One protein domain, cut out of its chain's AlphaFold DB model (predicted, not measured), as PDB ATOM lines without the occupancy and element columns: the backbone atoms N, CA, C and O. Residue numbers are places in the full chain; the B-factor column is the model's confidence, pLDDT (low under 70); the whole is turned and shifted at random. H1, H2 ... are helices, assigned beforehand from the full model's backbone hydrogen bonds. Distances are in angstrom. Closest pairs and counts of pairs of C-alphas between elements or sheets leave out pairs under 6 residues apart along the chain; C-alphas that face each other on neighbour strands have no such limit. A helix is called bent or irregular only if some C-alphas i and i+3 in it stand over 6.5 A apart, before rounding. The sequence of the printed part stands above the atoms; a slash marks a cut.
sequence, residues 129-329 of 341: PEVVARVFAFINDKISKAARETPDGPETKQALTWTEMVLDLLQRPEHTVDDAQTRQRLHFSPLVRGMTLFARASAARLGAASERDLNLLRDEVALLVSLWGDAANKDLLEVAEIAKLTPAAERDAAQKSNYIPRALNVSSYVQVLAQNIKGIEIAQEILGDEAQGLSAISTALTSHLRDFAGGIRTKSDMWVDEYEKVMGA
ATOM      1  N   PRO A 129     -49.470  23.815  23.797       93.00
ATOM      2  CA  PRO A 129     -48.699  24.444  24.873       93.00
ATOM      3  C   PRO A 129     -47.910  25.682  24.435       93.00
ATOM      4  O   PRO A 129     -47.885  26.673  25.151       93.00
ATOM      5  N   GLU A 130     -47.298  25.654  23.248       93.12
ATOM      6  CA  GLU A 130     -46.496  26.767  22.728       93.12
ATOM      7  C   GLU A 130     -47.363  27.993  22.427       93.12
ATOM      8  O   GLU A 130     -47.018  29.110  22.818       93.12
ATOM      9  N   VAL A 131     -48.532  27.781  21.818       95.94
ATOM     10  CA  VAL A 131     -49.508  28.847  21.548       95.94
ATOM     11  C   VAL A 131     -49.983  29.474  22.857       95.94
ATOM     12  O   VAL A 131     -50.013  30.698  22.968       95.94
ATOM     13  N   VAL A 132     -50.325  28.647  23.850       97.19
ATOM     14  CA  VAL A 132     -50.781  29.113  25.166       97.19
ATOM     15  C   VAL A 132     -49.678  29.888  25.876       97.19
ATOM     16  O   VAL A 132     -49.918  31.014  26.302       97.19
ATOM     17  N   ALA A 133     -48.459  29.348  25.926       97.00
ATOM     18  CA  ALA A 133     -47.334  30.011  26.569       97.00
ATOM     19  C   ALA A 133     -47.064  31.395  25.961       97.00
ATOM     20  O   ALA A 133     -46.867  32.359  26.695       97.00
ATOM     21  N   ARG A 134     -47.146  31.533  24.630       96.62
ATOM     22  CA  ARG A 134     -47.021  32.845  23.977       96.62
ATOM     23  C   ARG A 134     -48.146  33.807  24.330       96.62
ATOM     24  O   ARG A 134     -47.873  34.989  24.492       96.62
ATOM     25  N   VAL A 135     -49.393  33.337  24.406       98.50
ATOM     26  CA  VAL A 135     -50.526  34.201  24.776       98.50
ATOM     27  C   VAL A 135     -50.296  34.795  26.163       98.50
ATOM     28  O   VAL A 135     -50.334  36.015  26.295       98.50
ATOM     29  N   PHE A 136     -49.969  33.966  27.159       98.62
ATOM     30  CA  PHE A 136     -49.645  34.447  28.507       98.62
ATOM     31  C   PHE A 136     -48.421  35.367  28.507       98.62
ATOM     32  O   PHE A 136     -48.487  36.452  29.080       98.62
ATOM     33  N   ALA A 137     -47.349  35.000  27.797       97.88
ATOM     34  CA  ALA A 137     -46.144  35.821  27.722       97.88
ATOM     35  C   ALA A 137     -46.426  37.233  27.181       97.88
ATOM     36  O   ALA A 137     -45.948  38.208  27.757       97.88
ATOM     37  N   PHE A 138     -47.242  37.361  26.126       97.75
ATOM     38  CA  PHE A 138     -47.630  38.657  25.557       97.75
ATOM     39  C   PHE A 138     -48.654  39.428  26.397       97.75
ATOM     40  O   PHE A 138     -48.655  40.656  26.349       97.75
ATOM     41  N   ILE A 139     -49.517  38.752  27.161       98.06
ATOM     42  CA  ILE A 139     -50.371  39.424  28.153       98.06
ATOM     43  C   ILE A 139     -49.486  40.046  29.239       98.06
ATOM     44  O   ILE A 139     -49.582  41.241  29.512       98.06
ATOM     45  N   ASN A 140     -48.568  39.253  29.790       97.31
ATOM     46  CA  ASN A 140     -47.655  39.660  30.854       97.31
ATOM     47  C   ASN A 140     -46.603  40.681  30.404       97.31
ATOM     48  O   ASN A 140     -46.110  41.452  31.222       97.31
ATOM     49  N   ASP A 141     -46.299  40.760  29.107       94.19
ATOM     50  CA  ASP A 141     -45.449  41.810  28.537       94.19
ATOM     51  C   ASP A 141     -45.979  43.222  28.850       94.19
ATOM     52  O   ASP A 141     -45.196  44.158  29.003       94.19
ATOM     53  N   LYS A 142     -47.302  43.376  29.022       91.62
ATOM     54  CA  LYS A 142     -47.914  44.642  29.458       91.62
ATOM     55  C   LYS A 142     -47.464  45.045  30.858       91.62
ATOM     56  O   LYS A 142     -47.231  46.224  31.084       91.62
ATOM     57  N   ILE A 143     -47.299  44.079  31.760       93.25
ATOM     58  CA  ILE A 143     -46.830  44.306  33.133       93.25
ATOM     59  C   ILE A 143     -45.378  44.779  33.099       93.25
ATOM     60  O   ILE A 143     -45.033  45.794  33.696       93.25
ATOM     61  N   SER A 144     -44.532  44.060  32.360       90.00
ATOM     62  CA  SER A 144     -43.103  44.367  32.254       90.00
ATOM     63  C   SER A 144     -42.836  45.730  31.605       90.00
ATOM     64  O   SER A 144     -41.913  46.431  32.010       90.00
ATOM     65  N   LYS A 145     -43.657  46.136  30.627       86.69
ATOM     66  CA  LYS A 145     -43.595  47.476  30.021       86.69
ATOM     67  C   LYS A 145     -44.107  48.563  30.966       86.69
ATOM     68  O   LYS A 145     -43.412  49.552  31.180       86.69
ATOM     69  N   ALA A 146     -45.266  48.353  31.591       82.94
ATOM     70  CA  ALA A 146     -45.864  49.322  32.509       82.94
ATOM     71  C   ALA A 146     -44.975  49.614  33.725       82.94
ATOM     72  O   ALA A 146     -44.881  50.761  34.146       82.94
ATOM     73  N   ALA A 147     -44.235  48.618  34.226       76.56
ATOM     74  CA  ALA A 147     -43.265  48.811  35.307       76.56
ATOM     75  C   ALA A 147     -42.190  49.878  35.004       76.56
ATOM     76  O   ALA A 147     -41.570  50.389  35.932       76.56
ATOM     77  N   ARG A 148     -41.965  50.215  33.725       68.44
ATOM     78  CA  ARG A 148     -41.023  51.256  33.284       68.44
ATOM     79  C   ARG A 148     -41.702  52.583  32.940       68.44
ATOM     80  O   ARG A 148     -41.059  53.621  33.045       68.44
ATOM     81  N   GLU A 149     -42.955  52.543  32.491       69.06
ATOM     82  CA  GLU A 149     -43.624  53.668  31.818       69.06
ATOM     83  C   GLU A 149     -44.779  54.272  32.634       69.06
ATOM     84  O   GLU A 149     -44.921  55.492  32.673       69.06
ATOM     85  N   THR A 150     -45.589  53.441  33.296       64.50
ATOM     86  CA  THR A 150     -46.814  53.839  34.014       64.50
ATOM     87  C   THR A 150     -46.976  53.020  35.306       64.50
ATOM     88  O   THR A 150     -47.714  52.028  35.350       64.50
ATOM     89  N   PRO A 151     -46.301  53.416  36.404       63.94
ATOM     90  CA  PRO A 151     -46.335  52.684  37.678       63.94
ATOM     91  C   PRO A 151     -47.733  52.588  38.312       63.94
ATOM     92  O   PRO A 151     -47.966  51.750  39.181       63.94
ATOM     93  N   ASP A 152     -48.662  53.426  37.857       66.19
ATOM     94  CA  ASP A 152     -50.021  53.616  38.364       66.19
ATOM     95  C   ASP A 152     -50.902  52.353  38.223       66.19
ATOM     96  O   ASP A 152     -51.962  52.237  38.848       66.19
ATOM     97  N   GLY A 153     -50.480  51.386  37.393       77.88
ATOM     98  CA  GLY A 153     -51.013  50.023  37.386       77.88
ATOM     99  C   GLY A 153     -52.255  49.649  36.545       77.88
ATOM    100  O   GLY A 153     -52.665  48.483  36.673       77.88
ATOM    101  N   PRO A 154     -52.885  50.495  35.691       88.44
ATOM    102  CA  PRO A 154     -54.006  50.069  34.840       88.44
ATOM    103  C   PRO A 154     -53.667  48.879  33.936       88.44
ATOM    104  O   PRO A 154     -54.452  47.937  33.813       88.44
ATOM    105  N   GLU A 155     -52.484  48.894  33.326       90.94
ATOM    106  CA  GLU A 155     -52.019  47.865  32.401       90.94
ATOM    107  C   GLU A 155     -51.815  46.528  33.109       90.94
ATOM    108  O   GLU A 155     -52.161  45.485  32.557       90.94
ATOM    109  N   THR A 156     -51.310  46.554  34.343       92.69
ATOM    110  CA  THR A 156     -51.123  45.358  35.169       92.69
ATOM    111  C   THR A 156     -52.462  44.751  35.580       92.69
ATOM    112  O   THR A 156     -52.650  43.541  35.462       92.69
ATOM    113  N   LYS A 157     -53.438  45.575  35.987       92.62
ATOM    114  CA  LYS A 157     -54.803  45.108  36.297       92.62
ATOM    115  C   LYS A 157     -55.496  44.526  35.063       92.62
ATOM    116  O   LYS A 157     -56.155  43.486  35.141       92.62
ATOM    117  N   GLN A 158     -55.317  45.165  33.908       94.94
ATOM    118  CA  GLN A 158     -55.826  44.656  32.637       94.94
ATOM    119  C   GLN A 158     -55.153  43.334  32.250       94.94
ATOM    120  O   GLN A 158     -55.842  42.407  31.829       94.94
ATOM    121  N   ALA A 159     -53.835  43.217  32.430       96.00
ATOM    122  CA  ALA A 159     -53.108  41.978  32.185       96.00
ATOM    123  C   ALA A 159     -53.630  40.841  33.073       96.00
ATOM    124  O   ALA A 159     -53.923  39.771  32.551       96.00
ATOM    125  N   LEU A 160     -53.849  41.083  34.372       96.50
ATOM    126  CA  LEU A 160     -54.472  40.098  35.263       96.50
ATOM    127  C   LEU A 160     -55.864  39.680  34.764       96.50
ATOM    128  O   LEU A 160     -56.134  38.489  34.639       96.50
ATOM    129  N   THR A 161     -56.707  40.643  34.383       97.56
ATOM    130  CA  THR A 161     -58.047  40.361  33.835       97.56
ATOM    131  C   THR A 161     -57.974  39.466  32.591       97.56
ATOM    132  O   THR A 161     -58.752  38.524  32.434       97.56
ATOM    133  N   TRP A 162     -57.034  39.736  31.681       98.50
ATOM    134  CA  TRP A 162     -56.848  38.936  30.467       98.50
ATOM    135  C   TRP A 162     -56.275  37.550  30.768       98.50
ATOM    136  O   TRP A 162     -56.716  36.572  30.168       98.50
ATOM    137  N   THR A 163     -55.346  37.445  31.717       98.50
ATOM    138  CA  THR A 163     -54.805  36.174  32.217       98.50
ATOM    139  C   THR A 163     -55.921  35.287  32.768       98.50
ATOM    140  O   THR A 163     -56.031  34.124  32.379       98.50
ATOM    141  N   GLU A 164     -56.801  35.831  33.611       97.94
ATOM    142  CA  GLU A 164     -57.938  35.095  34.180       97.94
ATOM    143  C   GLU A 164     -58.948  34.676  33.110       97.94
ATOM    144  O   GLU A 164     -59.425  33.542  33.116       97.94
ATOM    145  N   MET A 165     -59.202  35.544  32.127       98.56
ATOM    146  CA  MET A 165     -60.035  35.205  30.973       98.56
ATOM    147  C   MET A 165     -59.455  34.031  30.177       98.56
ATOM    148  O   MET A 165     -60.189  33.125  29.788       98.56
ATOM    149  N   VAL A 166     -58.142  34.009  29.938       98.50
ATOM    150  CA  VAL A 166     -57.500  32.894  29.228       98.50
ATOM    151  C   VAL A 166     -57.504  31.619  30.075       98.50
ATOM    152  O   VAL A 166     -57.732  30.542  29.525       98.50
ATOM    153  N   LEU A 167     -57.324  31.704  31.396       97.69
ATOM    154  CA  LEU A 167     -57.464  30.545  32.288       97.69
ATOM    155  C   LEU A 167     -58.875  29.950  32.275       97.69
ATOM    156  O   LEU A 167     -59.008  28.725  32.284       97.69
ATOM    157  N   ASP A 168     -59.914  30.785  32.241       97.50
ATOM    158  CA  ASP A 168     -61.295  30.327  32.062       97.50
ATOM    159  C   ASP A 168     -61.458  29.605  30.719       97.50
ATOM    160  O   ASP A 168     -61.940  28.472  30.672       97.50
ATOM    161  N   LEU A 169     -60.956  30.193  29.626       97.88
ATOM    162  CA  LEU A 169     -60.986  29.561  28.305       97.88
ATOM    163  C   LEU A 169     -60.304  28.186  28.313       97.88
ATOM    164  O   LEU A 169     -60.867  27.222  27.803       97.88
ATOM    165  N   LEU A 170     -59.130  28.040  28.929       96.69
ATOM    166  CA  LEU A 170     -58.402  26.762  28.983       96.69
ATOM    167  C   LEU A 170     -59.139  25.630  29.726       96.69
ATOM    168  O   LEU A 170     -58.724  24.469  29.641       96.69
ATOM    169  N   GLN A 171     -60.202  25.943  30.467       94.12
ATOM    170  CA  GLN A 171     -61.053  24.947  31.121       94.12
ATOM    171  C   GLN A 171     -62.188  24.456  30.215       94.12
ATOM    172  O   GLN A 171     -62.747  23.387  30.468       94.12
ATOM    173  N   ARG A 172     -62.515  25.194  29.148       93.94
ATOM    174  CA  ARG A 172     -63.644  24.878  28.271       93.94
ATOM    175  C   ARG A 172     -63.324  23.723  27.307       93.94
ATOM    176  O   ARG A 172     -62.193  23.642  26.814       93.94
ATOM    177  N   PRO A 173     -64.300  22.853  26.974       92.06
ATOM    178  CA  PRO A 173     -64.076  21.669  26.136       92.06
ATOM    179  C   PRO A 173     -63.431  21.960  24.770       92.06
ATOM    180  O   PRO A 173     -62.560  21.225  24.302       92.06
ATOM    181  N   GLU A 174     -63.797  23.075  24.137       92.75
ATOM    182  CA  GLU A 174     -63.233  23.540  22.863       92.75
ATOM    183  C   GLU A 174     -61.710  23.776  22.900       92.75
ATOM    184  O   GLU A 174     -61.034  23.742  21.863       92.75
ATOM    185  N   HIS A 175     -61.154  24.001  24.089       94.69
ATOM    186  CA  HIS A 175     -59.752  24.319  24.330       94.69
ATOM    187  C   HIS A 175     -58.983  23.171  24.986       94.69
ATOM    188  O   HIS A 175     -57.759  23.237  25.092       94.69
ATOM    189  N   THR A 176     -59.662  22.079  25.334       88.31
ATOM    190  CA  THR A 176     -59.030  20.872  25.867       88.31
ATOM    191  C   THR A 176     -58.721  19.859  24.768       88.31
ATOM    192  O   THR A 176     -59.411  19.780  23.750       88.31
ATOM    193  N   VAL A 177     -57.655  19.081  24.950       81.12
ATOM    194  CA  VAL A 177     -57.425  17.870  24.149       81.12
ATOM    195  C   VAL A 177     -58.293  16.762  24.738       81.12
ATOM    196  O   VAL A 177     -58.321  16.602  25.959       81.12
ATOM    197  N   ASP A 178     -59.006  16.042  23.875       72.88
ATOM    198  CA  ASP A 178     -59.857  14.924  24.280       72.88
ATOM    199  C   ASP A 178     -58.998  13.867  25.008       72.88
ATOM    200  O   ASP A 178     -57.824  13.687  24.683       72.88
ATOM    201  N   ASP A 179     -59.553  13.239  26.047       76.25
ATOM    202  CA  ASP A 179     -58.904  12.213  26.890       76.25
ATOM    203  C   ASP A 179     -57.715  12.661  27.765       76.25
ATOM    204  O   ASP A 179     -57.100  11.843  28.455       76.25
ATOM    205  N   ALA A 180     -57.397  13.960  27.823       76.00
ATOM    206  CA  ALA A 180     -56.384  14.454  28.754       76.00
ATOM    207  C   ALA A 180     -56.867  14.347  30.213       76.00
ATOM    208  O   ALA A 180     -57.897  14.927  30.587       76.00
ATOM    209  N   GLN A 181     -56.076  13.671  31.058       83.06
ATOM    210  CA  GLN A 181     -56.273  13.681  32.511       83.06
ATOM    211  C   GLN A 181     -56.356  15.125  33.015       83.06
ATOM    212  O   GLN A 181     -55.624  15.990  32.537       83.06
ATOM    213  N   THR A 182     -57.206  15.387  34.011       83.31
ATOM    214  CA  THR A 182     -57.472  16.745  34.510       83.31
ATOM    215  C   THR A 182     -56.190  17.523  34.806       83.31
ATOM    216  O   THR A 182     -56.007  18.594  34.242       83.31
ATOM    217  N   ARG A 183     -55.249  16.951  35.573       84.25
ATOM    218  CA  ARG A 183     -53.962  17.598  35.912       84.25
ATOM    219  C   ARG A 183     -52.982  17.763  34.743       84.25
ATOM    220  O   ARG A 183     -51.994  18.461  34.891       84.25
ATOM    221  N   GLN A 184     -53.242  17.144  33.594       84.38
ATOM    222  CA  GLN A 184     -52.435  17.308  32.378       84.38
ATOM    223  C   GLN A 184     -53.008  18.378  31.436       84.38
ATOM    224  O   GLN A 184     -52.423  18.669  30.390       84.38
ATOM    225  N   ARG A 185     -54.170  18.958  31.769       91.00
ATOM    226  CA  ARG A 185     -54.767  20.051  30.997       91.00
ATOM    227  C   ARG A 185     -53.943  21.323  31.167       91.00
ATOM    228  O   ARG A 185     -53.382  21.580  32.225       91.00
ATOM    229  N   LEU A 186     -53.929  22.165  30.135       93.12
ATOM    230  CA  LEU A 186     -53.064  23.350  30.089       93.12
ATOM    231  C   LEU A 186     -53.398  24.419  31.137       93.12
ATOM    232  O   LEU A 186     -52.530  25.215  31.463       93.12
ATOM    233  N   HIS A 187     -54.602  24.433  31.716       94.38
ATOM    234  CA  HIS A 187     -54.883  25.314  32.857       94.38
ATOM    235  C   HIS A 187     -54.234  24.841  34.167       94.38
ATOM    236  O   HIS A 187     -54.302  25.574  35.143       94.38
ATOM    237  N   PHE A 188     -53.633  23.646  34.209       94.75
ATOM    238  CA  PHE A 188     -52.800  23.137  35.306       94.75
ATOM    239  C   PHE A 188     -51.319  23.024  34.916       94.75
ATOM    240  O   PHE A 188     -50.531  22.445  35.657       94.75
ATOM    241  N   SER A 189     -50.919  23.568  33.764       94.25
ATOM    242  CA  SER A 189     -49.504  23.628  33.386       94.25
ATOM    243  C   SER A 189     -48.727  24.444  34.434       94.25
ATOM    244  O   SER A 189     -49.126  25.584  34.704       94.25
ATOM    245  N   PRO A 190     -47.633  23.920  35.026       95.06
ATOM    246  CA  PRO A 190     -46.851  24.668  36.005       95.06
ATOM    247  C   PRO A 190     -46.324  25.998  35.453       95.06
ATOM    248  O   PRO A 190     -46.332  26.992  36.175       95.06
ATOM    249  N   LEU A 191     -45.947  26.064  34.168       95.88
ATOM    250  CA  LEU A 191     -45.488  27.315  33.551       95.88
ATOM    251  C   LEU A 191     -46.626  28.314  33.304       95.88
ATOM    252  O   LEU A 191     -46.432  29.520  33.462       95.88
ATOM    253  N   VAL A 192     -47.817  27.840  32.922       97.44
ATOM    254  CA  VAL A 192     -49.016  28.687  32.778       97.44
ATOM    255  C   VAL A 192     -49.440  29.246  34.135       97.44
ATOM    256  O   VAL A 192     -49.752  30.434  34.243       97.44
ATOM    257  N   ARG A 193     -49.408  28.421  35.186       98.00
ATOM    258  CA  ARG A 193     -49.714  28.869  36.549       98.00
ATOM    259  C   ARG A 193     -48.656  29.814  37.103       98.00
ATOM    260  O   ARG A 193     -49.032  30.822  37.680       98.00
ATOM    261  N   GLY A 194     -47.365  29.615  36.844       98.31
ATOM    262  CA  GLY A 194     -46.363  30.598  37.269       98.31
ATOM    263  C   GLY A 194     -46.433  31.925  36.494       98.31
ATOM    264  O   GLY A 194     -46.247  32.986  37.085       98.31
ATOM    265  N   MET A 195     -46.831  31.926  35.215       98.56
ATOM    266  CA  MET A 195     -47.179  33.173  34.505       98.56
ATOM    267  C   MET A 195     -48.455  33.834  35.049       98.56
ATOM    268  O   MET A 195     -48.571  35.060  35.017       98.56
ATOM    269  N   THR A 196     -49.403  33.047  35.562       98.62
ATOM    270  CA  THR A 196     -50.586  33.561  36.270       98.62
ATOM    271  C   THR A 196     -50.192  34.182  37.606       98.62
ATOM    272  O   THR A 196     -50.629  35.290  37.914       98.62
ATOM    273  N   LEU A 197     -49.324  33.504  38.365       98.62
ATOM    274  CA  LEU A 197     -48.747  34.008  39.606       98.62
ATOM    275  C   LEU A 197     -48.065  35.352  39.362       98.62
ATOM    276  O   LEU A 197     -48.315  36.289  40.109       98.62
ATOM    277  N   PHE A 198     -47.292  35.487  38.281       98.44
ATOM    278  CA  PHE A 198     -46.682  36.763  37.910       98.44
ATOM    279  C   PHE A 198     -47.702  37.886  37.730       98.44
ATOM    280  O   PHE A 198     -47.519  38.961  38.300       98.44
ATOM    281  N   ALA A 199     -48.795  37.643  37.000       97.44
ATOM    282  CA  ALA A 199     -49.850  38.638  36.831       97.44
ATOM    283  C   ALA A 199     -50.528  39.010  38.157       97.44
ATOM    284  O   ALA A 199     -50.702  40.193  38.455       97.44
ATOM    285  N   ARG A 200     -50.875  38.007  38.972       97.06
ATOM    286  CA  ARG A 200     -51.587  38.203  40.240       97.06
ATOM    287  C   ARG A 200     -50.716  38.887  41.291       97.06
ATOM    288  O   ARG A 200     -51.143  39.876  41.878       97.06
ATOM    289  N   ALA A 201     -49.486  38.417  41.477       96.69
ATOM    290  CA  ALA A 201     -48.521  39.002  42.400       96.69
ATOM    291  C   ALA A 201     -48.167  40.442  41.990       96.69
ATOM    292  O   ALA A 201     -48.166  41.344  42.826       96.69
ATOM    293  N   SER A 202     -47.967  40.697  40.690       95.19
ATOM    294  CA  SER A 202     -47.710  42.056  40.193       95.19
ATOM    295  C   SER A 202     -48.877  43.004  40.451       95.19
ATOM    296  O   SER A 202     -48.647  44.149  40.831       95.19
ATOM    297  N   ALA A 203     -50.121  42.547  40.273       93.12
ATOM    298  CA  ALA A 203     -51.302  43.353  40.571       93.12
ATOM    299  C   ALA A 203     -51.444  43.630  42.076       93.12
ATOM    300  O   ALA A 203     -51.742  44.761  42.458       93.12
ATOM    301  N   ALA A 204     -51.179  42.629  42.923       93.12
ATOM    302  CA  ALA A 204     -51.219  42.779  44.374       93.12
ATOM    303  C   ALA A 204     -50.161  43.773  44.892       93.12
ATOM    304  O   ALA A 204     -50.435  44.549  45.808       93.12
ATOM    305  N   ARG A 205     -48.979  43.822  44.257       91.12
ATOM    306  CA  ARG A 205     -47.890  44.742  44.625       91.12
ATOM    307  C   ARG A 205     -48.226  46.228  44.442       91.12
ATOM    308  O   ARG A 205     -47.585  47.063  45.068       91.12
ATOM    309  N   LEU A 206     -49.230  46.585  43.637       87.44
ATOM    310  CA  LEU A 206     -49.598  47.984  43.355       87.44
ATOM    311  C   LEU A 206     -50.202  48.753  44.555       87.44
ATOM    312  O   LEU A 206     -50.679  49.870  44.384       87.44
ATOM    313  N   GLY A 207     -50.193  48.185  45.767       62.38
ATOM    314  CA  GLY A 207     -50.457  48.924  47.009       62.38
ATOM    315  C   GLY A 207     -51.928  49.057  47.417       62.38
ATOM    316  O   GLY A 207     -52.247  49.873  48.275       62.38
ATOM    317  N   ALA A 208     -52.830  48.260  46.838       67.94
ATOM    318  CA  ALA A 208     -54.259  48.255  47.180       67.94
ATOM    319  C   ALA A 208     -54.902  46.861  47.038       67.94
ATOM    320  O   ALA A 208     -56.069  46.751  46.662       67.94
ATOM    321  N   ALA A 209     -54.130  45.795  47.278       81.38
ATOM    322  CA  ALA A 209     -54.658  44.436  47.251       81.38
ATOM    323  C   ALA A 209     -55.716  44.275  48.347       81.38
ATOM    324  O   ALA A 209     -55.444  44.501  49.526       81.38
ATOM    325  N   SER A 210     -56.930  43.894  47.959       89.31
ATOM    326  CA  SER A 210     -57.953  43.512  48.925       89.31
ATOM    327  C   SER A 210     -57.581  42.183  49.591       89.31
ATOM    328  O   SER A 210     -56.810  41.397  49.043       89.31
ATOM    329  N   GLU A 211     -58.188  41.869  50.738       93.19
ATOM    330  CA  GLU A 211     -58.009  40.555  51.382       93.19
ATOM    331  C   GLU A 211     -58.373  39.403  50.430       93.19
ATOM    332  O   GLU A 211     -57.752  38.341  50.427       93.19
ATOM    333  N   ARG A 212     -59.356  39.629  49.552       93.19
ATOM    334  CA  ARG A 212     -59.708  38.681  48.496       93.19
ATOM    335  C   ARG A 212     -58.544  38.451  47.529       93.19
ATOM    336  O   ARG A 212     -58.301  37.305  47.165       93.19
ATOM    337  N   ASP A 213     -57.844  39.503  47.119       93.12
ATOM    338  CA  ASP A 213     -56.716  39.395  46.187       93.12
ATOM    339  C   ASP A 213     -55.539  38.648  46.823       93.12
ATOM    340  O   ASP A 213     -54.919  37.808  46.169       93.12
ATOM    341  N   LEU A 214     -55.273  38.894  48.110       96.06
ATOM    342  CA  LEU A 214     -54.251  38.170  48.871       96.06
ATOM    343  C   LEU A 214     -54.603  36.688  49.029       96.06
ATOM    344  O   LEU A 214     -53.742  35.835  48.828       96.06
ATOM    345  N   ASN A 215     -55.867  36.355  49.298       97.00
ATOM    346  CA  ASN A 215     -56.308  34.960  49.360       97.00
ATOM    347  C   ASN A 215     -56.175  34.250  48.010       97.00
ATOM    348  O   ASN A 215     -55.628  33.152  47.947       97.00
ATOM    349  N   LEU A 216     -56.555  34.905  46.909       96.69
ATOM    350  CA  LEU A 216     -56.335  34.356  45.569       96.69
ATOM    351  C   LEU A 216     -54.843  34.196  45.241       96.69
ATOM    352  O   LEU A 216     -54.478  33.312  44.461       96.69
ATOM    353  N   LEU A 217     -53.972  35.052  45.785       97.81
ATOM    354  CA  LEU A 217     -52.526  34.906  45.640       97.81
ATOM    355  C   LEU A 217     -52.019  33.689  46.423       97.81
ATOM    356  O   LEU A 217     -51.302  32.878  45.845       97.81
ATOM    357  N   ARG A 218     -52.440  33.509  47.682       98.44
ATOM    358  CA  ARG A 218     -52.117  32.321  48.497       98.44
ATOM    359  C   ARG A 218     -52.571  31.025  47.825       98.44
ATOM    360  O   ARG A 218     -51.787  30.083  47.732       98.44
ATOM    361  N   ASP A 219     -53.787  31.003  47.285       98.19
ATOM    362  CA  ASP A 219     -54.319  29.856  46.542       98.19
ATOM    363  C   ASP A 219     -53.470  29.538  45.300       98.19
ATOM    364  O   ASP A 219     -53.218  28.373  44.988       98.19
ATOM    365  N   GLU A 220     -52.989  30.570  44.596       98.38
ATOM    366  CA  GLU A 220     -52.099  30.407  43.442       98.38
ATOM    367  C   GLU A 220     -50.754  29.807  43.840       98.38
ATOM    368  O   GLU A 220     -50.267  28.893  43.177       98.38
ATOM    369  N   VAL A 221     -50.170  30.306  44.932       98.62
ATOM    370  CA  VAL A 221     -48.919  29.794  45.496       98.62
ATOM    371  C   VAL A 221     -49.076  28.324  45.876       98.62
ATOM    372  O   VAL A 221     -48.293  27.491  45.419       98.62
ATOM    373  N   ALA A 222     -50.112  27.986  46.645       98.38
ATOM    374  CA  ALA A 222     -50.376  26.617  47.077       98.38
ATOM    375  C   ALA A 222     -50.578  25.669  45.884       98.38
ATOM    376  O   ALA A 222     -50.018  24.567  45.852       98.38
ATOM    377  N   LEU A 223     -51.328  26.106  44.867       97.56
ATOM    378  CA  LEU A 223     -51.521  25.323  43.653       97.56
ATOM    379  C   LEU A 223     -50.209  25.136  42.889       97.56
ATOM    380  O   LEU A 223     -49.911  24.017  42.478       97.56
ATOM    381  N   LEU A 224     -49.422  26.197  42.700       97.50
ATOM    382  CA  LEU A 224     -48.163  26.122  41.965       97.50
ATOM    383  C   LEU A 224     -47.183  25.163  42.651       97.50
ATOM    384  O   LEU A 224     -46.634  24.289  41.983       97.50
ATOM    385  N   VAL A 225     -47.040  25.253  43.977       97.62
ATOM    386  CA  VAL A 225     -46.239  24.304  44.771       97.62
ATOM    387  C   VAL A 225     -46.723  22.869  44.554       97.62
ATOM    388  O   VAL A 225     -45.921  21.984  44.251       97.62
ATOM    389  N   SER A 226     -48.038  22.631  44.623       96.31
ATOM    390  CA  SER A 226     -48.606  21.297  44.398       96.31
ATOM    391  C   SER A 226     -48.401  20.772  42.974       96.31
ATOM    392  O   SER A 226     -48.314  19.555  42.800       96.31
ATOM    393  N   LEU A 227     -48.407  21.638  41.960       95.06
ATOM    394  CA  LEU A 227     -48.251  21.243  40.557       95.06
ATOM    395  C   LEU A 227     -46.804  20.910  40.212       95.06
ATOM    396  O   LEU A 227     -46.562  19.990  39.432       95.06
ATOM    397  N   TRP A 228     -45.854  21.641  40.795       94.25
ATOM    398  CA  TRP A 228     -44.437  21.337  40.646       94.25
ATOM    399  C   TRP A 228     -44.066  20.051  41.383       94.25
ATOM    400  O   TRP A 228     -43.414  19.197  40.784       94.25
ATOM    401  N   GLY A 229     -44.510  19.866  42.632       90.75
ATOM    402  CA  GLY A 229     -44.174  18.678  43.424       90.75
ATOM    403  C   GLY A 229     -42.675  18.348  43.345       90.75
ATOM    404  O   GLY A 229     -41.830  19.234  43.461       90.75
ATOM    405  N   ASP A 230     -42.342  17.093  43.040       88.81
ATOM    406  CA  ASP A 230     -40.945  16.651  42.900       88.81
ATOM    407  C   ASP A 230     -40.249  17.136  41.618       88.81
ATOM    408  O   ASP A 230     -39.047  16.929  41.464       88.81
ATOM    409  N   ALA A 231     -40.962  17.754  40.668       89.88
ATOM    410  CA  ALA A 231     -40.365  18.219  39.415       89.88
ATOM    411  C   ALA A 231     -39.307  19.309  39.637       89.88
ATOM    412  O   ALA A 231     -38.378  19.407  38.844       89.88
ATOM    413  N   ALA A 232     -39.409  20.080  40.726       90.06
ATOM    414  CA  ALA A 232     -38.408  21.084  41.091       90.06
ATOM    415  C   ALA A 232     -37.043  20.471  41.464       90.06
ATOM    416  O   ALA A 232     -36.033  21.163  41.414       90.06
ATOM    417  N   ASN A 233     -37.001  19.177  41.803       89.44
ATOM    418  CA  ASN A 233     -35.778  18.461  42.181       89.44
ATOM    419  C   ASN A 233     -35.181  17.639  41.026       89.44
ATOM    420  O   ASN A 233     -34.230  16.886  41.233       89.44
ATOM    421  N   LYS A 234     -35.766  17.724  39.826       89.00
ATOM    422  CA  LYS A 234     -35.338  16.984  38.631       89.00
ATOM    423  C   LYS A 234     -34.612  17.905  37.661       89.00
ATOM    424  O   LYS A 234     -34.731  19.126  37.746       89.00
ATOM    425  N   ASP A 235     -33.931  17.311  36.686       88.81
ATOM    426  CA  ASP A 235     -33.546  18.047  35.485       88.81
ATOM    427  C   ASP A 235     -34.822  18.542  34.780       88.81
ATOM    428  O   ASP A 235     -35.715  17.764  34.425       88.81
ATOM    429  N   LEU A 236     -34.930  19.858  34.584       90.12
ATOM    430  CA  LEU A 236     -36.100  20.468  33.961       90.12
ATOM    431  C   LEU A 236     -36.258  20.063  32.488       90.12
ATOM    432  O   LEU A 236     -37.365  20.141  31.956       90.12
ATOM    433  N   LEU A 237     -35.209  19.564  31.831       87.25
ATOM    434  CA  LEU A 237     -35.313  18.956  30.503       87.25
ATOM    435  C   LEU A 237     -36.031  17.597  30.517       87.25
ATOM    436  O   LEU A 237     -36.548  17.183  29.478       87.25
ATOM    437  N   GLU A 238     -36.132  16.928  31.667       87.19
ATOM    438  CA  GLU A 238     -36.932  15.707  31.841       87.19
ATOM    439  C   GLU A 238     -38.403  16.013  32.160       87.19
ATOM    440  O   GLU A 238     -39.287  15.160  32.016       87.19
ATOM    441  N   VAL A 239     -38.710  17.251  32.558       87.56
ATOM    442  CA  VAL A 239     -40.083  17.698  32.796       87.56
ATOM    443  C   VAL A 239     -40.771  17.898  31.449       87.56
ATOM    444  O   VAL A 239     -40.517  18.859  30.725       87.56
ATOM    445  N   ALA A 240     -41.689  16.986  31.112       84.31
ATOM    446  CA  ALA A 240     -42.291  16.874  29.780       84.31
ATOM    447  C   ALA A 240     -42.874  18.181  29.215       84.31
ATOM    448  O   ALA A 240     -42.898  18.370  27.999       84.31
ATOM    449  N   GLU A 241     -43.390  19.070  30.060       83.00
ATOM    450  CA  GLU A 241     -43.902  20.370  29.625       83.00
ATOM    451  C   GLU A 241     -42.787  21.342  29.233       83.00
ATOM    452  O   GLU A 241     -42.857  21.956  28.168       83.00
ATOM    453  N   ILE A 242     -41.747  21.434  30.059       87.75
ATOM    454  CA  ILE A 242     -40.586  22.286  29.815       87.75
ATOM    455  C   ILE A 242     -39.865  21.782  28.566       87.75
ATOM    456  O   ILE A 242     -39.670  22.552  27.629       87.75
ATOM    457  N   ALA A 243     -39.601  20.475  28.483       86.38
ATOM    458  CA  ALA A 243     -38.982  19.825  27.328       86.38
ATOM    459  C   ALA A 243     -39.686  20.149  25.997       86.38
ATOM    460  O   ALA A 243     -39.030  20.383  24.982       86.38
ATOM    461  N   LYS A 244     -41.028  20.207  25.990       86.38
ATOM    462  CA  LYS A 244     -41.824  20.558  24.797       86.38
ATOM    463  C   LYS A 244     -41.656  22.012  24.362       86.38
ATOM    464  O   LYS A 244     -41.901  22.310  23.195       86.38
ATOM    465  N   LEU A 245     -41.306  22.905  25.284       89.94
ATOM    466  CA  LEU A 245     -41.165  24.336  25.030       89.94
ATOM    467  C   LEU A 245     -39.711  24.771  24.825       89.94
ATOM    468  O   LEU A 245     -39.507  25.864  24.299       89.94
ATOM    469  N   THR A 246     -38.730  23.945  25.204       87.38
ATOM    470  CA  THR A 246     -37.303  24.288  25.191       87.38
ATOM    471  C   THR A 246     -36.688  24.391  23.784       87.38
ATOM    472  O   THR A 246     -36.727  23.430  23.012       87.38
ATOM    473  N   PRO A 247     -35.950  25.491  23.528       80.19
ATOM    474  CA  PRO A 247     -35.004  25.738  22.450       80.19
ATOM    475  C   PRO A 247     -34.280  24.562  21.815       80.19
ATOM    476  O   PRO A 247     -34.175  24.381  20.603       80.19
ATOM    477  N   ALA A 248     -33.622  23.851  22.728       63.88
ATOM    478  CA  ALA A 248     -32.497  22.970  22.472       63.88
ATOM    479  C   ALA A 248     -32.878  21.776  21.590       63.88
ATOM    480  O   ALA A 248     -32.093  21.394  20.728       63.88
ATOM    481  N   ALA A 249     -34.114  21.281  21.702       55.25
ATOM    482  CA  ALA A 249     -34.636  20.219  20.844       55.25
ATOM    483  C   ALA A 249     -34.777  20.640  19.363       55.25
ATOM    484  O   ALA A 249     -34.918  19.789  18.483       55.25
ATOM    485  N   GLU A 250     -34.749  21.944  19.055       56.88
ATOM    486  CA  GLU A 250     -34.935  22.462  17.695       56.88
ATOM    487  C   GLU A 250     -33.638  22.569  16.885       56.88
ATOM    488  O   GLU A 250     -33.696  22.478  15.657       56.88
ATOM    489  N   ARG A 251     -32.470  22.727  17.530       52.84
ATOM    490  CA  ARG A 251     -31.190  22.914  16.816       52.84
ATOM    491  C   ARG A 251     -30.719  21.642  16.106       52.84
ATOM    492  O   ARG A 251     -30.249  21.737  14.974       52.84
ATOM    493  N   ASP A 252     -30.936  20.471  16.700       49.97
ATOM    494  CA  ASP A 252     -30.560  19.188  16.087       49.97
ATOM    495  C   ASP A 252     -31.552  18.752  14.994       49.97
ATOM    496  O   ASP A 252     -31.186  18.116  14.005       49.97
ATOM    497  N   ALA A 253     -32.824  19.142  15.122       48.59
ATOM    498  CA  ALA A 253     -33.871  18.784  14.170       48.59
ATOM    499  C   ALA A 253     -33.920  19.701  12.930       48.59
ATOM    500  O   ALA A 253     -34.334  19.252  11.856       48.59
ATOM    501  N   ALA A 254     -33.464  20.957  13.043       48.03
ATOM    502  CA  ALA A 254     -33.415  21.934  11.947       48.03
ATOM    503  C   ALA A 254     -32.440  21.564  10.812       48.03
ATOM    504  O   ALA A 254     -32.578  22.080   9.703       48.03
ATOM    505  N   GLN A 255     -31.509  20.626  11.035       51.41
ATOM    506  CA  GLN A 255     -30.664  20.067   9.970       51.41
ATOM    507  C   GLN A 255     -31.458  19.238   8.937       51.41
ATOM    508  O   GLN A 255     -30.943  18.919   7.866       51.41
ATOM    509  N   LYS A 256     -32.730  18.910   9.207       54.34
ATOM    510  CA  LYS A 256     -33.640  18.252   8.255       54.34
ATOM    511  C   LYS A 256     -34.514  19.308   7.570       54.34
ATOM    512  O   LYS A 256     -35.285  19.991   8.239       54.34
ATOM    513  N   SER A 257     -34.469  19.393   6.234       48.50
ATOM    514  CA  SER A 257     -35.025  20.504   5.425       48.50
ATOM    515  C   SER A 257     -36.548  20.741   5.484       48.50
ATOM    516  O   SER A 257     -37.063  21.580   4.754       48.50
ATOM    517  N   ASN A 258     -37.287  20.059   6.361       54.62
ATOM    518  CA  ASN A 258     -38.739  20.196   6.521       54.62
ATOM    519  C   ASN A 258     -39.214  20.142   7.989       54.62
ATOM    520  O   ASN A 258     -40.407  19.939   8.242       54.62
ATOM    521  N   TYR A 259     -38.316  20.300   8.972       57.28
ATOM    522  CA  TYR A 259     -38.712  20.311  10.381       57.28
ATOM    523  C   TYR A 259     -39.538  21.562  10.714       57.28
ATOM    524  O   TYR A 259     -39.180  22.682  10.358       57.28
ATOM    525  N   ILE A 260     -40.678  21.368  11.382       58.31
ATOM    526  CA  ILE A 260     -41.539  22.455  11.852       58.31
ATOM    527  C   ILE A 260     -41.285  22.607  13.355       58.31
ATOM    528  O   ILE A 260     -41.664  21.685  14.085       58.31
ATOM    529  N   PRO A 261     -40.707  23.739  13.801       61.62
ATOM    530  CA  PRO A 261     -40.549  24.092  15.209       61.62
ATOM    531  C   PRO A 261     -41.837  23.870  16.005       61.62
ATOM    532  O   PRO A 261     -42.934  24.209  15.543       61.62
ATOM    533  N   ARG A 262     -41.702  23.249  17.174       72.75
ATOM    534  CA  ARG A 262     -42.809  22.971  18.108       72.75
ATOM    535  C   ARG A 262     -42.580  23.619  19.472       72.75
ATOM    536  O   ARG A 262     -43.540  23.706  20.234       72.75
ATOM    537  N   ALA A 263     -41.350  24.038  19.748       84.81
ATOM    538  CA  ALA A 263     -40.954  24.739  20.949       84.81
ATOM    539  C   ALA A 263     -41.018  26.257  20.726       84.81
ATOM    540  O   ALA A 263     -41.330  26.764  19.641       84.81
ATOM    541  N   LEU A 264     -40.774  27.002  21.802       89.75
ATOM    542  CA  LEU A 264     -40.620  28.447  21.725       89.75
ATOM    543  C   LEU A 264     -39.319  28.788  20.989       89.75
ATOM    544  O   LEU A 264     -38.433  27.957  20.845       89.75
ATOM    545  N   ASN A 265     -39.181  30.036  20.537       88.25
ATOM    546  CA  ASN A 265     -37.852  30.525  20.162       88.25
ATOM    547  C   ASN A 265     -37.086  30.919  21.438       88.25
ATOM    548  O   ASN A 265     -37.692  31.047  22.501       88.25
ATOM    549  N   VAL A 266     -35.772  31.130  21.328       89.38
ATOM    550  CA  VAL A 266     -34.896  31.446  22.473       89.38
ATOM    551  C   VAL A 266     -35.437  32.608  23.312       89.38
ATOM    552  O   VAL A 266     -35.653  32.434  24.505       89.38
ATOM    553  N   SER A 267     -35.724  33.756  22.695       90.44
ATOM    554  CA  SER A 267     -36.205  34.952  23.398       90.44
ATOM    555  C   SER A 267     -37.533  34.720  24.123       90.44
ATOM    556  O   SER A 267     -37.663  35.063  25.291       90.44
ATOM    557  N   SER A 268     -38.508  34.073  23.476       92.38
ATOM    558  CA  SER A 268     -39.796  33.756  24.106       92.38
ATOM    559  C   SER A 268     -39.668  32.717  25.217       92.38
ATOM    560  O   SER A 268     -40.418  32.774  26.182       92.38
ATOM    561  N   TYR A 269     -38.742  31.766  25.094       94.38
ATOM    562  CA  TYR A 269     -38.484  30.792  26.150       94.38
ATOM    563  C   TYR A 269     -37.904  31.465  27.396       94.38
ATOM    564  O   TYR A 269     -38.424  31.275  28.493       94.38
ATOM    565  N   VAL A 270     -36.897  32.326  27.210       94.38
ATOM    566  CA  VAL A 270     -36.332  33.150  28.289       94.38
ATOM    567  C   VAL A 270     -37.407  34.026  28.924       94.38
ATOM    568  O   VAL A 270     -37.520  34.038  30.143       94.38
ATOM    569  N   GLN A 271     -38.236  34.698  28.119       95.81
ATOM    570  CA  GLN A 271     -39.330  35.533  28.615       95.81
ATOM    571  C   GLN A 271     -40.297  34.740  29.509       95.81
ATOM    572  O   GLN A 271     -40.639  35.202  30.595       95.81
ATOM    573  N   VAL A 272     -40.714  33.539  29.090       97.31
ATOM    574  CA  VAL A 272     -41.614  32.679  29.880       97.31
ATOM    575  C   VAL A 272     -40.977  32.297  31.217       97.31
ATOM    576  O   VAL A 272     -41.622  32.442  32.256       97.31
ATOM    577  N   LEU A 273     -39.721  31.837  31.218       97.25
ATOM    578  CA  LEU A 273     -39.041  31.454  32.459       97.25
ATOM    579  C   LEU A 273     -38.812  32.661  33.375       97.25
ATOM    580  O   LEU A 273     -39.096  32.574  34.566       97.25
ATOM    581  N   ALA A 274     -38.388  33.798  32.823       97.62
ATOM    582  CA  ALA A 274     -38.196  35.034  33.573       97.62
ATOM    583  C   ALA A 274     -39.502  35.509  34.224       97.62
ATOM    584  O   ALA A 274     -39.494  35.904  35.383       97.62
ATOM    585  N   GLN A 275     -40.644  35.412  33.533       98.19
ATOM    586  CA  GLN A 275     -41.941  35.766  34.121       98.19
ATOM    587  C   GLN A 275     -42.310  34.836  35.280       98.19
ATOM    588  O   GLN A 275     -42.781  35.311  36.306       98.19
ATOM    589  N   ASN A 276     -42.057  33.530  35.152       98.50
ATOM    590  CA  ASN A 276     -42.284  32.577  36.242       98.50
ATOM    591  C   ASN A 276     -41.408  32.902  37.463       98.50
ATOM    592  O   ASN A 276     -41.926  32.995  38.574       98.50
ATOM    593  N   ILE A 277     -40.107  33.123  37.252       98.31
ATOM    594  CA  ILE A 277     -39.157  33.490  38.315       98.31
ATOM    595  C   ILE A 277     -39.595  34.802  38.972       98.31
ATOM    596  O   ILE A 277     -39.734  34.861  40.192       98.31
ATOM    597  N   LYS A 278     -39.912  35.831  38.175       97.88
ATOM    598  CA  LYS A 278     -40.321  37.131  38.707       97.88
ATOM    599  C   LYS A 278     -41.623  37.060  39.494       97.88
ATOM    600  O   LYS A 278     -41.766  37.736  40.505       97.88
ATOM    601  N   GLY A 279     -42.576  36.245  39.046       98.12
ATOM    602  CA  GLY A 279     -43.818  36.015  39.777       98.12
ATOM    603  C   GLY A 279     -43.584  35.394  41.147       98.12
ATOM    604  O   GLY A 279     -44.217  35.818  42.111       98.12
ATOM    605  N   ILE A 280     -42.644  34.449  41.243       98.62
ATOM    606  CA  ILE A 280     -42.236  33.855  42.518       98.62
ATOM    607  C   ILE A 280     -41.574  34.901  43.420       98.62
ATOM    608  O   ILE A 280     -41.981  35.016  44.572       98.62
ATOM    609  N   GLU A 281     -40.626  35.692  42.905       98.00
ATOM    610  CA  GLU A 281     -39.970  36.761  43.680       98.00
ATOM    611  C   GLU A 281     -40.999  37.722  44.288       98.00
ATOM    612  O   GLU A 281     -41.001  37.951  45.493       98.00
ATOM    613  N   ILE A 282     -41.932  38.225  43.473       97.19
ATOM    614  CA  ILE A 282     -42.958  39.169  43.939       97.19
ATOM    615  C   ILE A 282     -43.896  38.508  44.955       97.19
ATOM    616  O   ILE A 282     -44.281  39.131  45.942       97.19
ATOM    617  N   ALA A 283     -44.279  37.247  44.742       98.06
ATOM    618  CA  ALA A 283     -45.121  36.529  45.696       98.06
ATOM    619  C   ALA A 283     -44.417  36.347  47.050       98.06
ATOM    620  O   ALA A 283     -45.054  36.512  48.088       98.06
ATOM    621  N   GLN A 284     -43.112  36.061  47.046       98.12
ATOM    622  CA  GLN A 284     -42.296  35.953  48.257       98.12
ATOM    623  C   GLN A 284     -42.114  37.303  48.961       98.12
ATOM    624  O   GLN A 284     -42.204  37.353  50.184       98.12
ATOM    625  N   GLU A 285     -41.936  38.396  48.213       96.38
ATOM    626  CA  GLU A 285     -41.909  39.762  48.761       96.38
ATOM    627  C   GLU A 285     -43.214  40.114  49.498       96.38
ATOM    628  O   GLU A 285     -43.174  40.755  50.546       96.38
ATOM    629  N   ILE A 286     -44.370  39.705  48.960       96.25
ATOM    630  CA  ILE A 286     -45.693  40.050  49.507       96.25
ATOM    631  C   ILE A 286     -46.100  39.136  50.667       96.25
ATOM    632  O   ILE A 286     -46.638  39.616  51.662       96.25
ATOM    633  N   LEU A 287     -45.908  37.821  50.523       97.06
ATOM    634  CA  LEU A 287     -46.454  36.812  51.439       97.06
ATOM    635  C   LEU A 287     -45.433  36.260  52.448       97.06
ATOM    636  O   LEU A 287     -45.824  35.557  53.380       97.06
ATOM    637  N   GLY A 288     -44.137  36.536  52.274       96.38
ATOM    638  CA  GLY A 288     -43.083  36.045  53.161       96.38
ATOM    639  C   GLY A 288     -43.098  34.519  53.304       96.38
ATOM    640  O   GLY A 288     -43.042  33.788  52.310       96.38
ATOM    641  N   ASP A 289     -43.198  34.041  54.546       95.94
ATOM    642  CA  ASP A 289     -43.133  32.616  54.899       95.94
ATOM    643  C   ASP A 289     -44.232  31.773  54.233       95.94
ATOM    644  O   ASP A 289     -43.995  30.613  53.889       95.94
ATOM    645  N   GLU A 290     -45.409  32.349  53.955       96.44
ATOM    646  CA  GLU A 290     -46.498  31.629  53.275       96.44
ATOM    647  C   GLU A 290     -46.116  31.216  51.833       96.44
ATOM    648  O   GLU A 290     -46.698  30.288  51.272       96.44
ATOM    649  N   ALA A 291     -45.105  31.861  51.235       97.12
ATOM    650  CA  ALA A 291     -44.580  31.560  49.901       97.12
ATOM    651  C   ALA A 291     -43.217  30.838  49.912       97.12
ATOM    652  O   ALA A 291     -42.597  30.657  48.856       97.12
ATOM    653  N   GLN A 292     -42.747  30.361  51.073       95.06
ATOM    654  CA  GLN A 292     -41.450  29.684  51.201       95.06
ATOM    655  C   GLN A 292     -41.345  28.418  50.332       95.06
ATOM    656  O   GLN A 292     -40.270  28.103  49.815       95.06
ATOM    657  N   GLY A 293     -42.467  27.724  50.098       94.56
ATOM    658  CA  GLY A 293     -42.533  26.542  49.230       94.56
ATOM    659  C   GLY A 293     -42.134  26.802  47.770       94.56
ATOM    660  O   GLY A 293     -41.792  25.862  47.054       94.56
ATOM    661  N   LEU A 294     -42.117  28.063  47.321       97.81
ATOM    662  CA  LEU A 294     -41.697  28.428  45.966       97.81
ATOM    663  C   LEU A 294     -40.174  28.498  45.787       97.81
ATOM    664  O   LEU A 294     -39.703  28.523  44.649       97.81
ATOM    665  N   SER A 295     -39.393  28.505  46.871       96.81
ATOM    666  CA  SER A 295     -37.938  28.697  46.805       96.81
ATOM    667  C   SER A 295     -37.243  27.629  45.960       96.81
ATOM    668  O   SER A 295     -36.447  27.968  45.088       96.81
ATOM    669  N   ALA A 296     -37.604  26.352  46.137       96.50
ATOM    670  CA  ALA A 296     -37.041  25.258  45.341       96.50
ATOM    671  C   ALA A 296     -37.351  25.417  43.842       96.50
ATOM    672  O   ALA A 296     -36.484  25.205  42.997       96.50
ATOM    673  N   ILE A 297     -38.567  25.865  43.512       97.56
ATOM    674  CA  ILE A 297     -39.001  26.107  42.131       97.56
ATOM    675  C   ILE A 297     -38.208  27.268  41.521       97.56
ATOM    676  O   ILE A 297     -37.699  27.147  40.409       97.56
ATOM    677  N   SER A 298     -38.064  28.376  42.256       97.06
ATOM    678  CA  SER A 298     -37.277  29.537  41.819       97.06
ATOM    679  C   SER A 298     -35.820  29.161  41.554       97.06
ATOM    680  O   SER A 298     -35.273  29.496  40.500       97.06
ATOM    681  N   THR A 299     -35.202  28.396  42.461       96.25
ATOM    682  CA  THR A 299     -33.831  27.898  42.293       96.25
ATOM    683  C   THR A 299     -33.704  27.007  41.058       96.25
ATOM    684  O   THR A 299     -32.804  27.232  40.248       96.25
ATOM    685  N   ALA A 300     -34.615  26.048  40.872       96.44
ATOM    686  CA  ALA A 300     -34.597  25.143  39.724       96.44
ATOM    687  C   ALA A 300     -34.738  25.898  38.395       96.44
ATOM    688  O   ALA A 300     -33.937  25.707  37.479       96.44
ATOM    689  N   LEU A 301     -35.713  26.809  38.299       96.50
ATOM    690  CA  LEU A 301     -35.934  27.635  37.110       96.50
ATOM    691  C   LEU A 301     -34.738  28.543  36.809       96.50
ATOM    692  O   LEU A 301     -34.335  28.657  35.650       96.50
ATOM    693  N   THR A 302     -34.156  29.167  37.834       95.75
ATOM    694  CA  THR A 302     -32.998  30.059  37.685       95.75
ATOM    695  C   THR A 302     -31.753  29.295  37.238       95.75
ATOM    696  O   THR A 302     -31.051  29.754  36.336       95.75
ATOM    697  N   SER A 303     -31.486  28.123  37.828       94.25
ATOM    698  CA  SER A 303     -30.367  27.259  37.427       94.25
ATOM    699  C   SER A 303     -30.532  26.799  35.984       94.25
ATOM    700  O   SER A 303     -29.646  27.009  35.162       94.25
ATOM    701  N   HIS A 304     -31.712  26.278  35.642       93.50
ATOM    702  CA  HIS A 304     -32.013  25.834  34.287       93.50
ATOM    703  C   HIS A 304     -31.880  26.956  33.255       93.50
ATOM    704  O   HIS A 304     -31.305  26.761  32.186       93.50
ATOM    705  N   LEU A 305     -32.381  28.155  33.562       92.75
ATOM    706  CA  LEU A 305     -32.265  29.304  32.668       92.75
ATOM    707  C   LEU A 305     -30.801  29.726  32.469       92.75
ATOM    708  O   LEU A 305     -30.421  30.071  31.348       92.75
ATOM    709  N   ARG A 306     -29.979  29.672  33.523       91.75
ATOM    710  CA  ARG A 306     -28.533  29.925  33.448       91.75
ATOM    711  C   ARG A 306     -27.840  28.909  32.545       91.75
ATOM    712  O   ARG A 306     -27.125  29.317  31.629       91.75
ATOM    713  N   ASP A 307     -28.085  27.620  32.759       89.81
ATOM    714  CA  ASP A 307     -27.468  26.537  31.983       89.81
ATOM    715  C   ASP A 307     -27.902  26.598  30.512       89.81
ATOM    716  O   ASP A 307     -27.078  26.540  29.593       89.81
ATOM    717  N   PHE A 308     -29.198  26.826  30.276       88.31
ATOM    718  CA  PHE A 308     -29.744  27.054  28.944       88.31
ATOM    719  C   PHE A 308     -29.069  28.244  28.252       88.31
ATOM    720  O   PHE A 308     -28.673  28.122  27.091       88.31
ATOM    721  N   ALA A 309     -28.915  29.375  28.953       85.19
ATOM    722  CA  ALA A 309     -28.279  30.576  28.420       85.19
ATOM    723  C   ALA A 309     -26.797  30.350  28.081       85.19
ATOM    724  O   ALA A 309     -26.353  30.766  27.009       85.19
ATOM    725  N   GLY A 310     -26.058  29.625  28.929       82.81
ATOM    726  CA  GLY A 310     -24.667  29.229  28.671       82.81
ATOM    727  C   GLY A 310     -24.501  28.367  27.411       82.81
ATOM    728  O   GLY A 310     -23.488  28.455  26.720       82.81
ATOM    729  N   GLY A 311     -25.526  27.589  27.043       78.44
ATOM    730  CA  GLY A 311     -25.567  26.796  25.808       78.44
ATOM    731  C   GLY A 311     -25.947  27.573  24.532       78.44
ATOM    732  O   GLY A 311     -26.013  26.996  23.433       78.44
ATOM    733  N   ILE A 312     -26.246  28.875  24.610       77.31
ATOM    734  CA  ILE A 312     -26.616  29.686  23.440       77.31
ATOM    735  C   ILE A 312     -25.353  30.120  22.681       77.31
ATOM    736  O   ILE A 312     -24.643  31.032  23.082       77.31
ATOM    737  N   ARG A 313     -25.105  29.507  21.515       64.81
ATOM    738  CA  ARG A 313     -23.922  29.805  20.679       64.81
ATOM    739  C   ARG A 313     -23.976  31.156  19.957       64.81
ATOM    740  O   ARG A 313     -22.942  31.715  19.617       64.81
ATOM    741  N   THR A 314     -25.173  31.669  19.685       61.44
ATOM    742  CA  THR A 314     -25.383  32.971  19.040       61.44
ATOM    743  C   THR A 314     -25.714  34.018  20.095       61.44
ATOM    744  O   THR A 314     -26.820  34.001  20.638       61.44
ATOM    745  N   LYS A 315     -24.788  34.948  20.342       55.88
ATOM    746  CA  LYS A 315     -25.001  36.152  21.158       55.88
ATOM    747  C   LYS A 315     -25.964  37.116  20.444       55.88
ATOM    748  O   LYS A 315     -25.552  38.119  19.884       55.88
ATOM    749  N   SER A 316     -27.242  36.755  20.348       64.75
ATOM    750  CA  SER A 316     -28.279  37.733  20.024       64.75
ATOM    751  C   SER A 316     -28.684  38.405  21.325       64.75
ATOM    752  O   SER A 316     -29.203  37.727  22.209       64.75
ATOM    753  N   ASP A 317     -28.485  39.716  21.418       74.19
ATOM    754  CA  ASP A 317     -28.846  40.497  22.608       74.19
ATOM    755  C   ASP A 317     -30.357  40.461  22.896       74.19
ATOM    756  O   ASP A 317     -30.778  40.640  24.033       74.19
ATOM    757  N   MET A 318     -31.182  40.073  21.913       82.62
ATOM    758  CA  MET A 318     -32.640  40.036  22.043       82.62
ATOM    759  C   MET A 318     -33.144  39.205  23.230       82.62
ATOM    760  O   MET A 318     -34.178  39.533  23.796       82.62
ATOM    761  N   TRP A 319     -32.501  38.088  23.592       87.94
ATOM    762  CA  TRP A 319     -32.966  37.308  24.753       87.94
ATOM    763  C   TRP A 319     -32.542  37.944  26.085       87.94
ATOM    764  O   TRP A 319     -33.258  37.792  27.074       87.94
ATOM    765  N   VAL A 320     -31.417  38.665  26.102       90.62
ATOM    766  CA  VAL A 320     -30.956  39.441  27.261       90.62
ATOM    767  C   VAL A 320     -31.912  40.603  27.497       90.62
ATOM    768  O   VAL A 320     -32.351  40.794  28.627       90.62
ATOM    769  N   ASP A 321     -32.312  41.293  26.428       90.56
ATOM    770  CA  ASP A 321     -33.301  42.373  26.478       90.56
ATOM    771  C   ASP A 321     -34.648  41.872  27.015       90.56
ATOM    772  O   ASP A 321     -35.274  42.528  27.847       90.56
ATOM    773  N   GLU A 322     -35.096  40.686  26.580       91.50
ATOM    774  CA  GLU A 322     -36.319  40.059  27.099       91.50
ATOM    775  C   GLU A 322     -36.215  39.723  28.592       91.50
ATOM    776  O   GLU A 322     -37.161  39.972  29.341       91.50
ATOM    777  N   TYR A 323     -35.071  39.201  29.043       94.06
ATOM    778  CA  TYR A 323     -34.832  38.946  30.462       94.06
ATOM    779  C   TYR A 323     -34.844  40.245  31.273       94.06
ATOM    780  O   TYR A 323     -35.583  40.359  32.249       94.06
ATOM    781  N   GLU A 324     -34.067  41.244  30.850       93.50
ATOM    782  CA  GLU A 324     -33.949  42.542  31.522       93.50
ATOM    783  C   GLU A 324     -35.285  43.290  31.557       93.50
ATOM    784  O   GLU A 324     -35.615  43.946  32.546       93.50
ATOM    785  N   LYS A 325     -36.093  43.158  30.502       93.06
ATOM    786  CA  LYS A 325     -37.462  43.676  30.457       93.06
ATOM    787  C   LYS A 325     -38.334  43.112  31.569       93.06
ATOM    788  O   LYS A 325     -39.071  43.874  32.186       93.06
ATOM    789  N   VAL A 326     -38.257  41.812  31.831       95.06
ATOM    790  CA  VAL A 326     -39.095  41.164  32.847       95.06
ATOM    791  C   VAL A 326     -38.531  41.353  34.253       95.06
ATOM    792  O   VAL A 326     -39.272  41.700  35.172       95.06
ATOM    793  N   MET A 327     -37.228  41.138  34.423       94.56
ATOM    794  CA  MET A 327     -36.579  41.121  35.736       94.56
ATOM    795  C   MET A 327     -36.219  42.516  36.251       94.56
ATOM    796  O   MET A 327     -36.023  42.685  37.453       94.56
ATOM    797  N   GLY A 328     -36.144  43.512  35.364       91.69
ATOM    798  CA  GLY A 328     -35.712  44.876  35.678       91.69
ATOM    799  C   GLY A 328     -34.191  45.055  35.736       91.69
ATOM    800  O   GLY A 328     -33.726  46.170  35.944       91.69
ATOM    801  N   ALA A 329     -33.419  43.985  35.540       91.38
ATOM    802  CA  ALA A 329     -31.961  44.004  35.514       91.38
ATOM    803  C   ALA A 329     -31.421  42.916  34.577       91.38
ATOM    804  O   ALA A 329     -32.079  41.899  34.338       91.38
TER     805      ALA A 329
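AT A GLANCE: This is residues 129 to 329 of the 341 residues of an uncharacterized protein of Ustilaginoidea virens (UniProt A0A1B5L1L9). A long helix folded back on itself, H7, forms a helical hairpin whose first arm, H7a, runs through the middle of the domain; a three-helix bundle, H1 to H3, packs across one side of H7a through H1 and H3. H8 packs beside H7a, H4 packs on H3 and H7b, and short H5 and H6 lead away from the body at one end, where H6 touches no helix. The 201 printed residues hold eight named helices, H1 to H8 in chain order, and no named strand: the class is all helix. The whole is compact, with a radius of gyration of the C-alphas of 16.6 A and spans of 54 by 41 by 31 A.

IN THESE COORDINATES: H7, residues 266 to 310, is one helix by its hydrogen bonds but bent, C-alphas 286 and 289 being 9.5 A apart; its arms are H7a, residues 266 to 286, 30.4 A, and H7b, residues 289 to 310, 32.3 A. H7b is irregular, C-alphas 290 and 293 being 7.6 A apart. H1, residues 129 to 149, 30.5 A, begins at (-48.699, 24.444, 24.873). H2 is residues 154 to 169, H3 residues 190 to 205, H5 residues 240 to 245 and H6 residues 248 to 253. H4, residues 211 to 233, 32.7 A, is irregular, C-alphas 227 and 230 being 8.9 A apart. H8, residues 318 to 327, ends at (-36.579, 41.121, 35.736).

HOW THE PARTS SIT: H7a and H7b touch, closest C-alphas Gln 284 and Ala 291 at 5.2 A, and run opposite ways at a shallow tilt of 23 degrees. H7a touches H3 at a steep tilt of 49 degrees, closest C-alphas Phe 198 and Gly 279 at 3.5 A. H8 touches H7a at a shallow tilt of 11 degrees, closest C-alphas Ser 267 and Trp 319 at 4.2 A. H1, H2 and H3 form an up and down bundle, each running against the one before; H1 and H2 are a hairpin, closest C-alphas Ile 143 and Thr 156 at 4.9 A. H4 touches residues 290 to 300 of H7b, closest C-alphas Ala 232 and Ile 297 at 5.2 A. H5 touches residues 129 to 130 of H1, closest C-alphas Glu 130 and Leu 245 at 6.3 A. Every O i to N i+4 pair is within hydrogen-bond range in H2, H3, H5, H7a and H8, but 14 of 17 are in H1, 15 of 19 in H4, 13 of 18 in H7b and 0 of 2 in H6, where 2 of 3 O i to N i+3 pairs are.

THE WHOLE: The farthest C-alphas, of Glu 211 and Ser 257, are 55.2 A apart. The printed part has no cut; the links H2 to H3 and H6 to H7 are long. Residues 148 to 152, 207 to 208, 248 to 261 and 313 to 316 have pLDDT under 70.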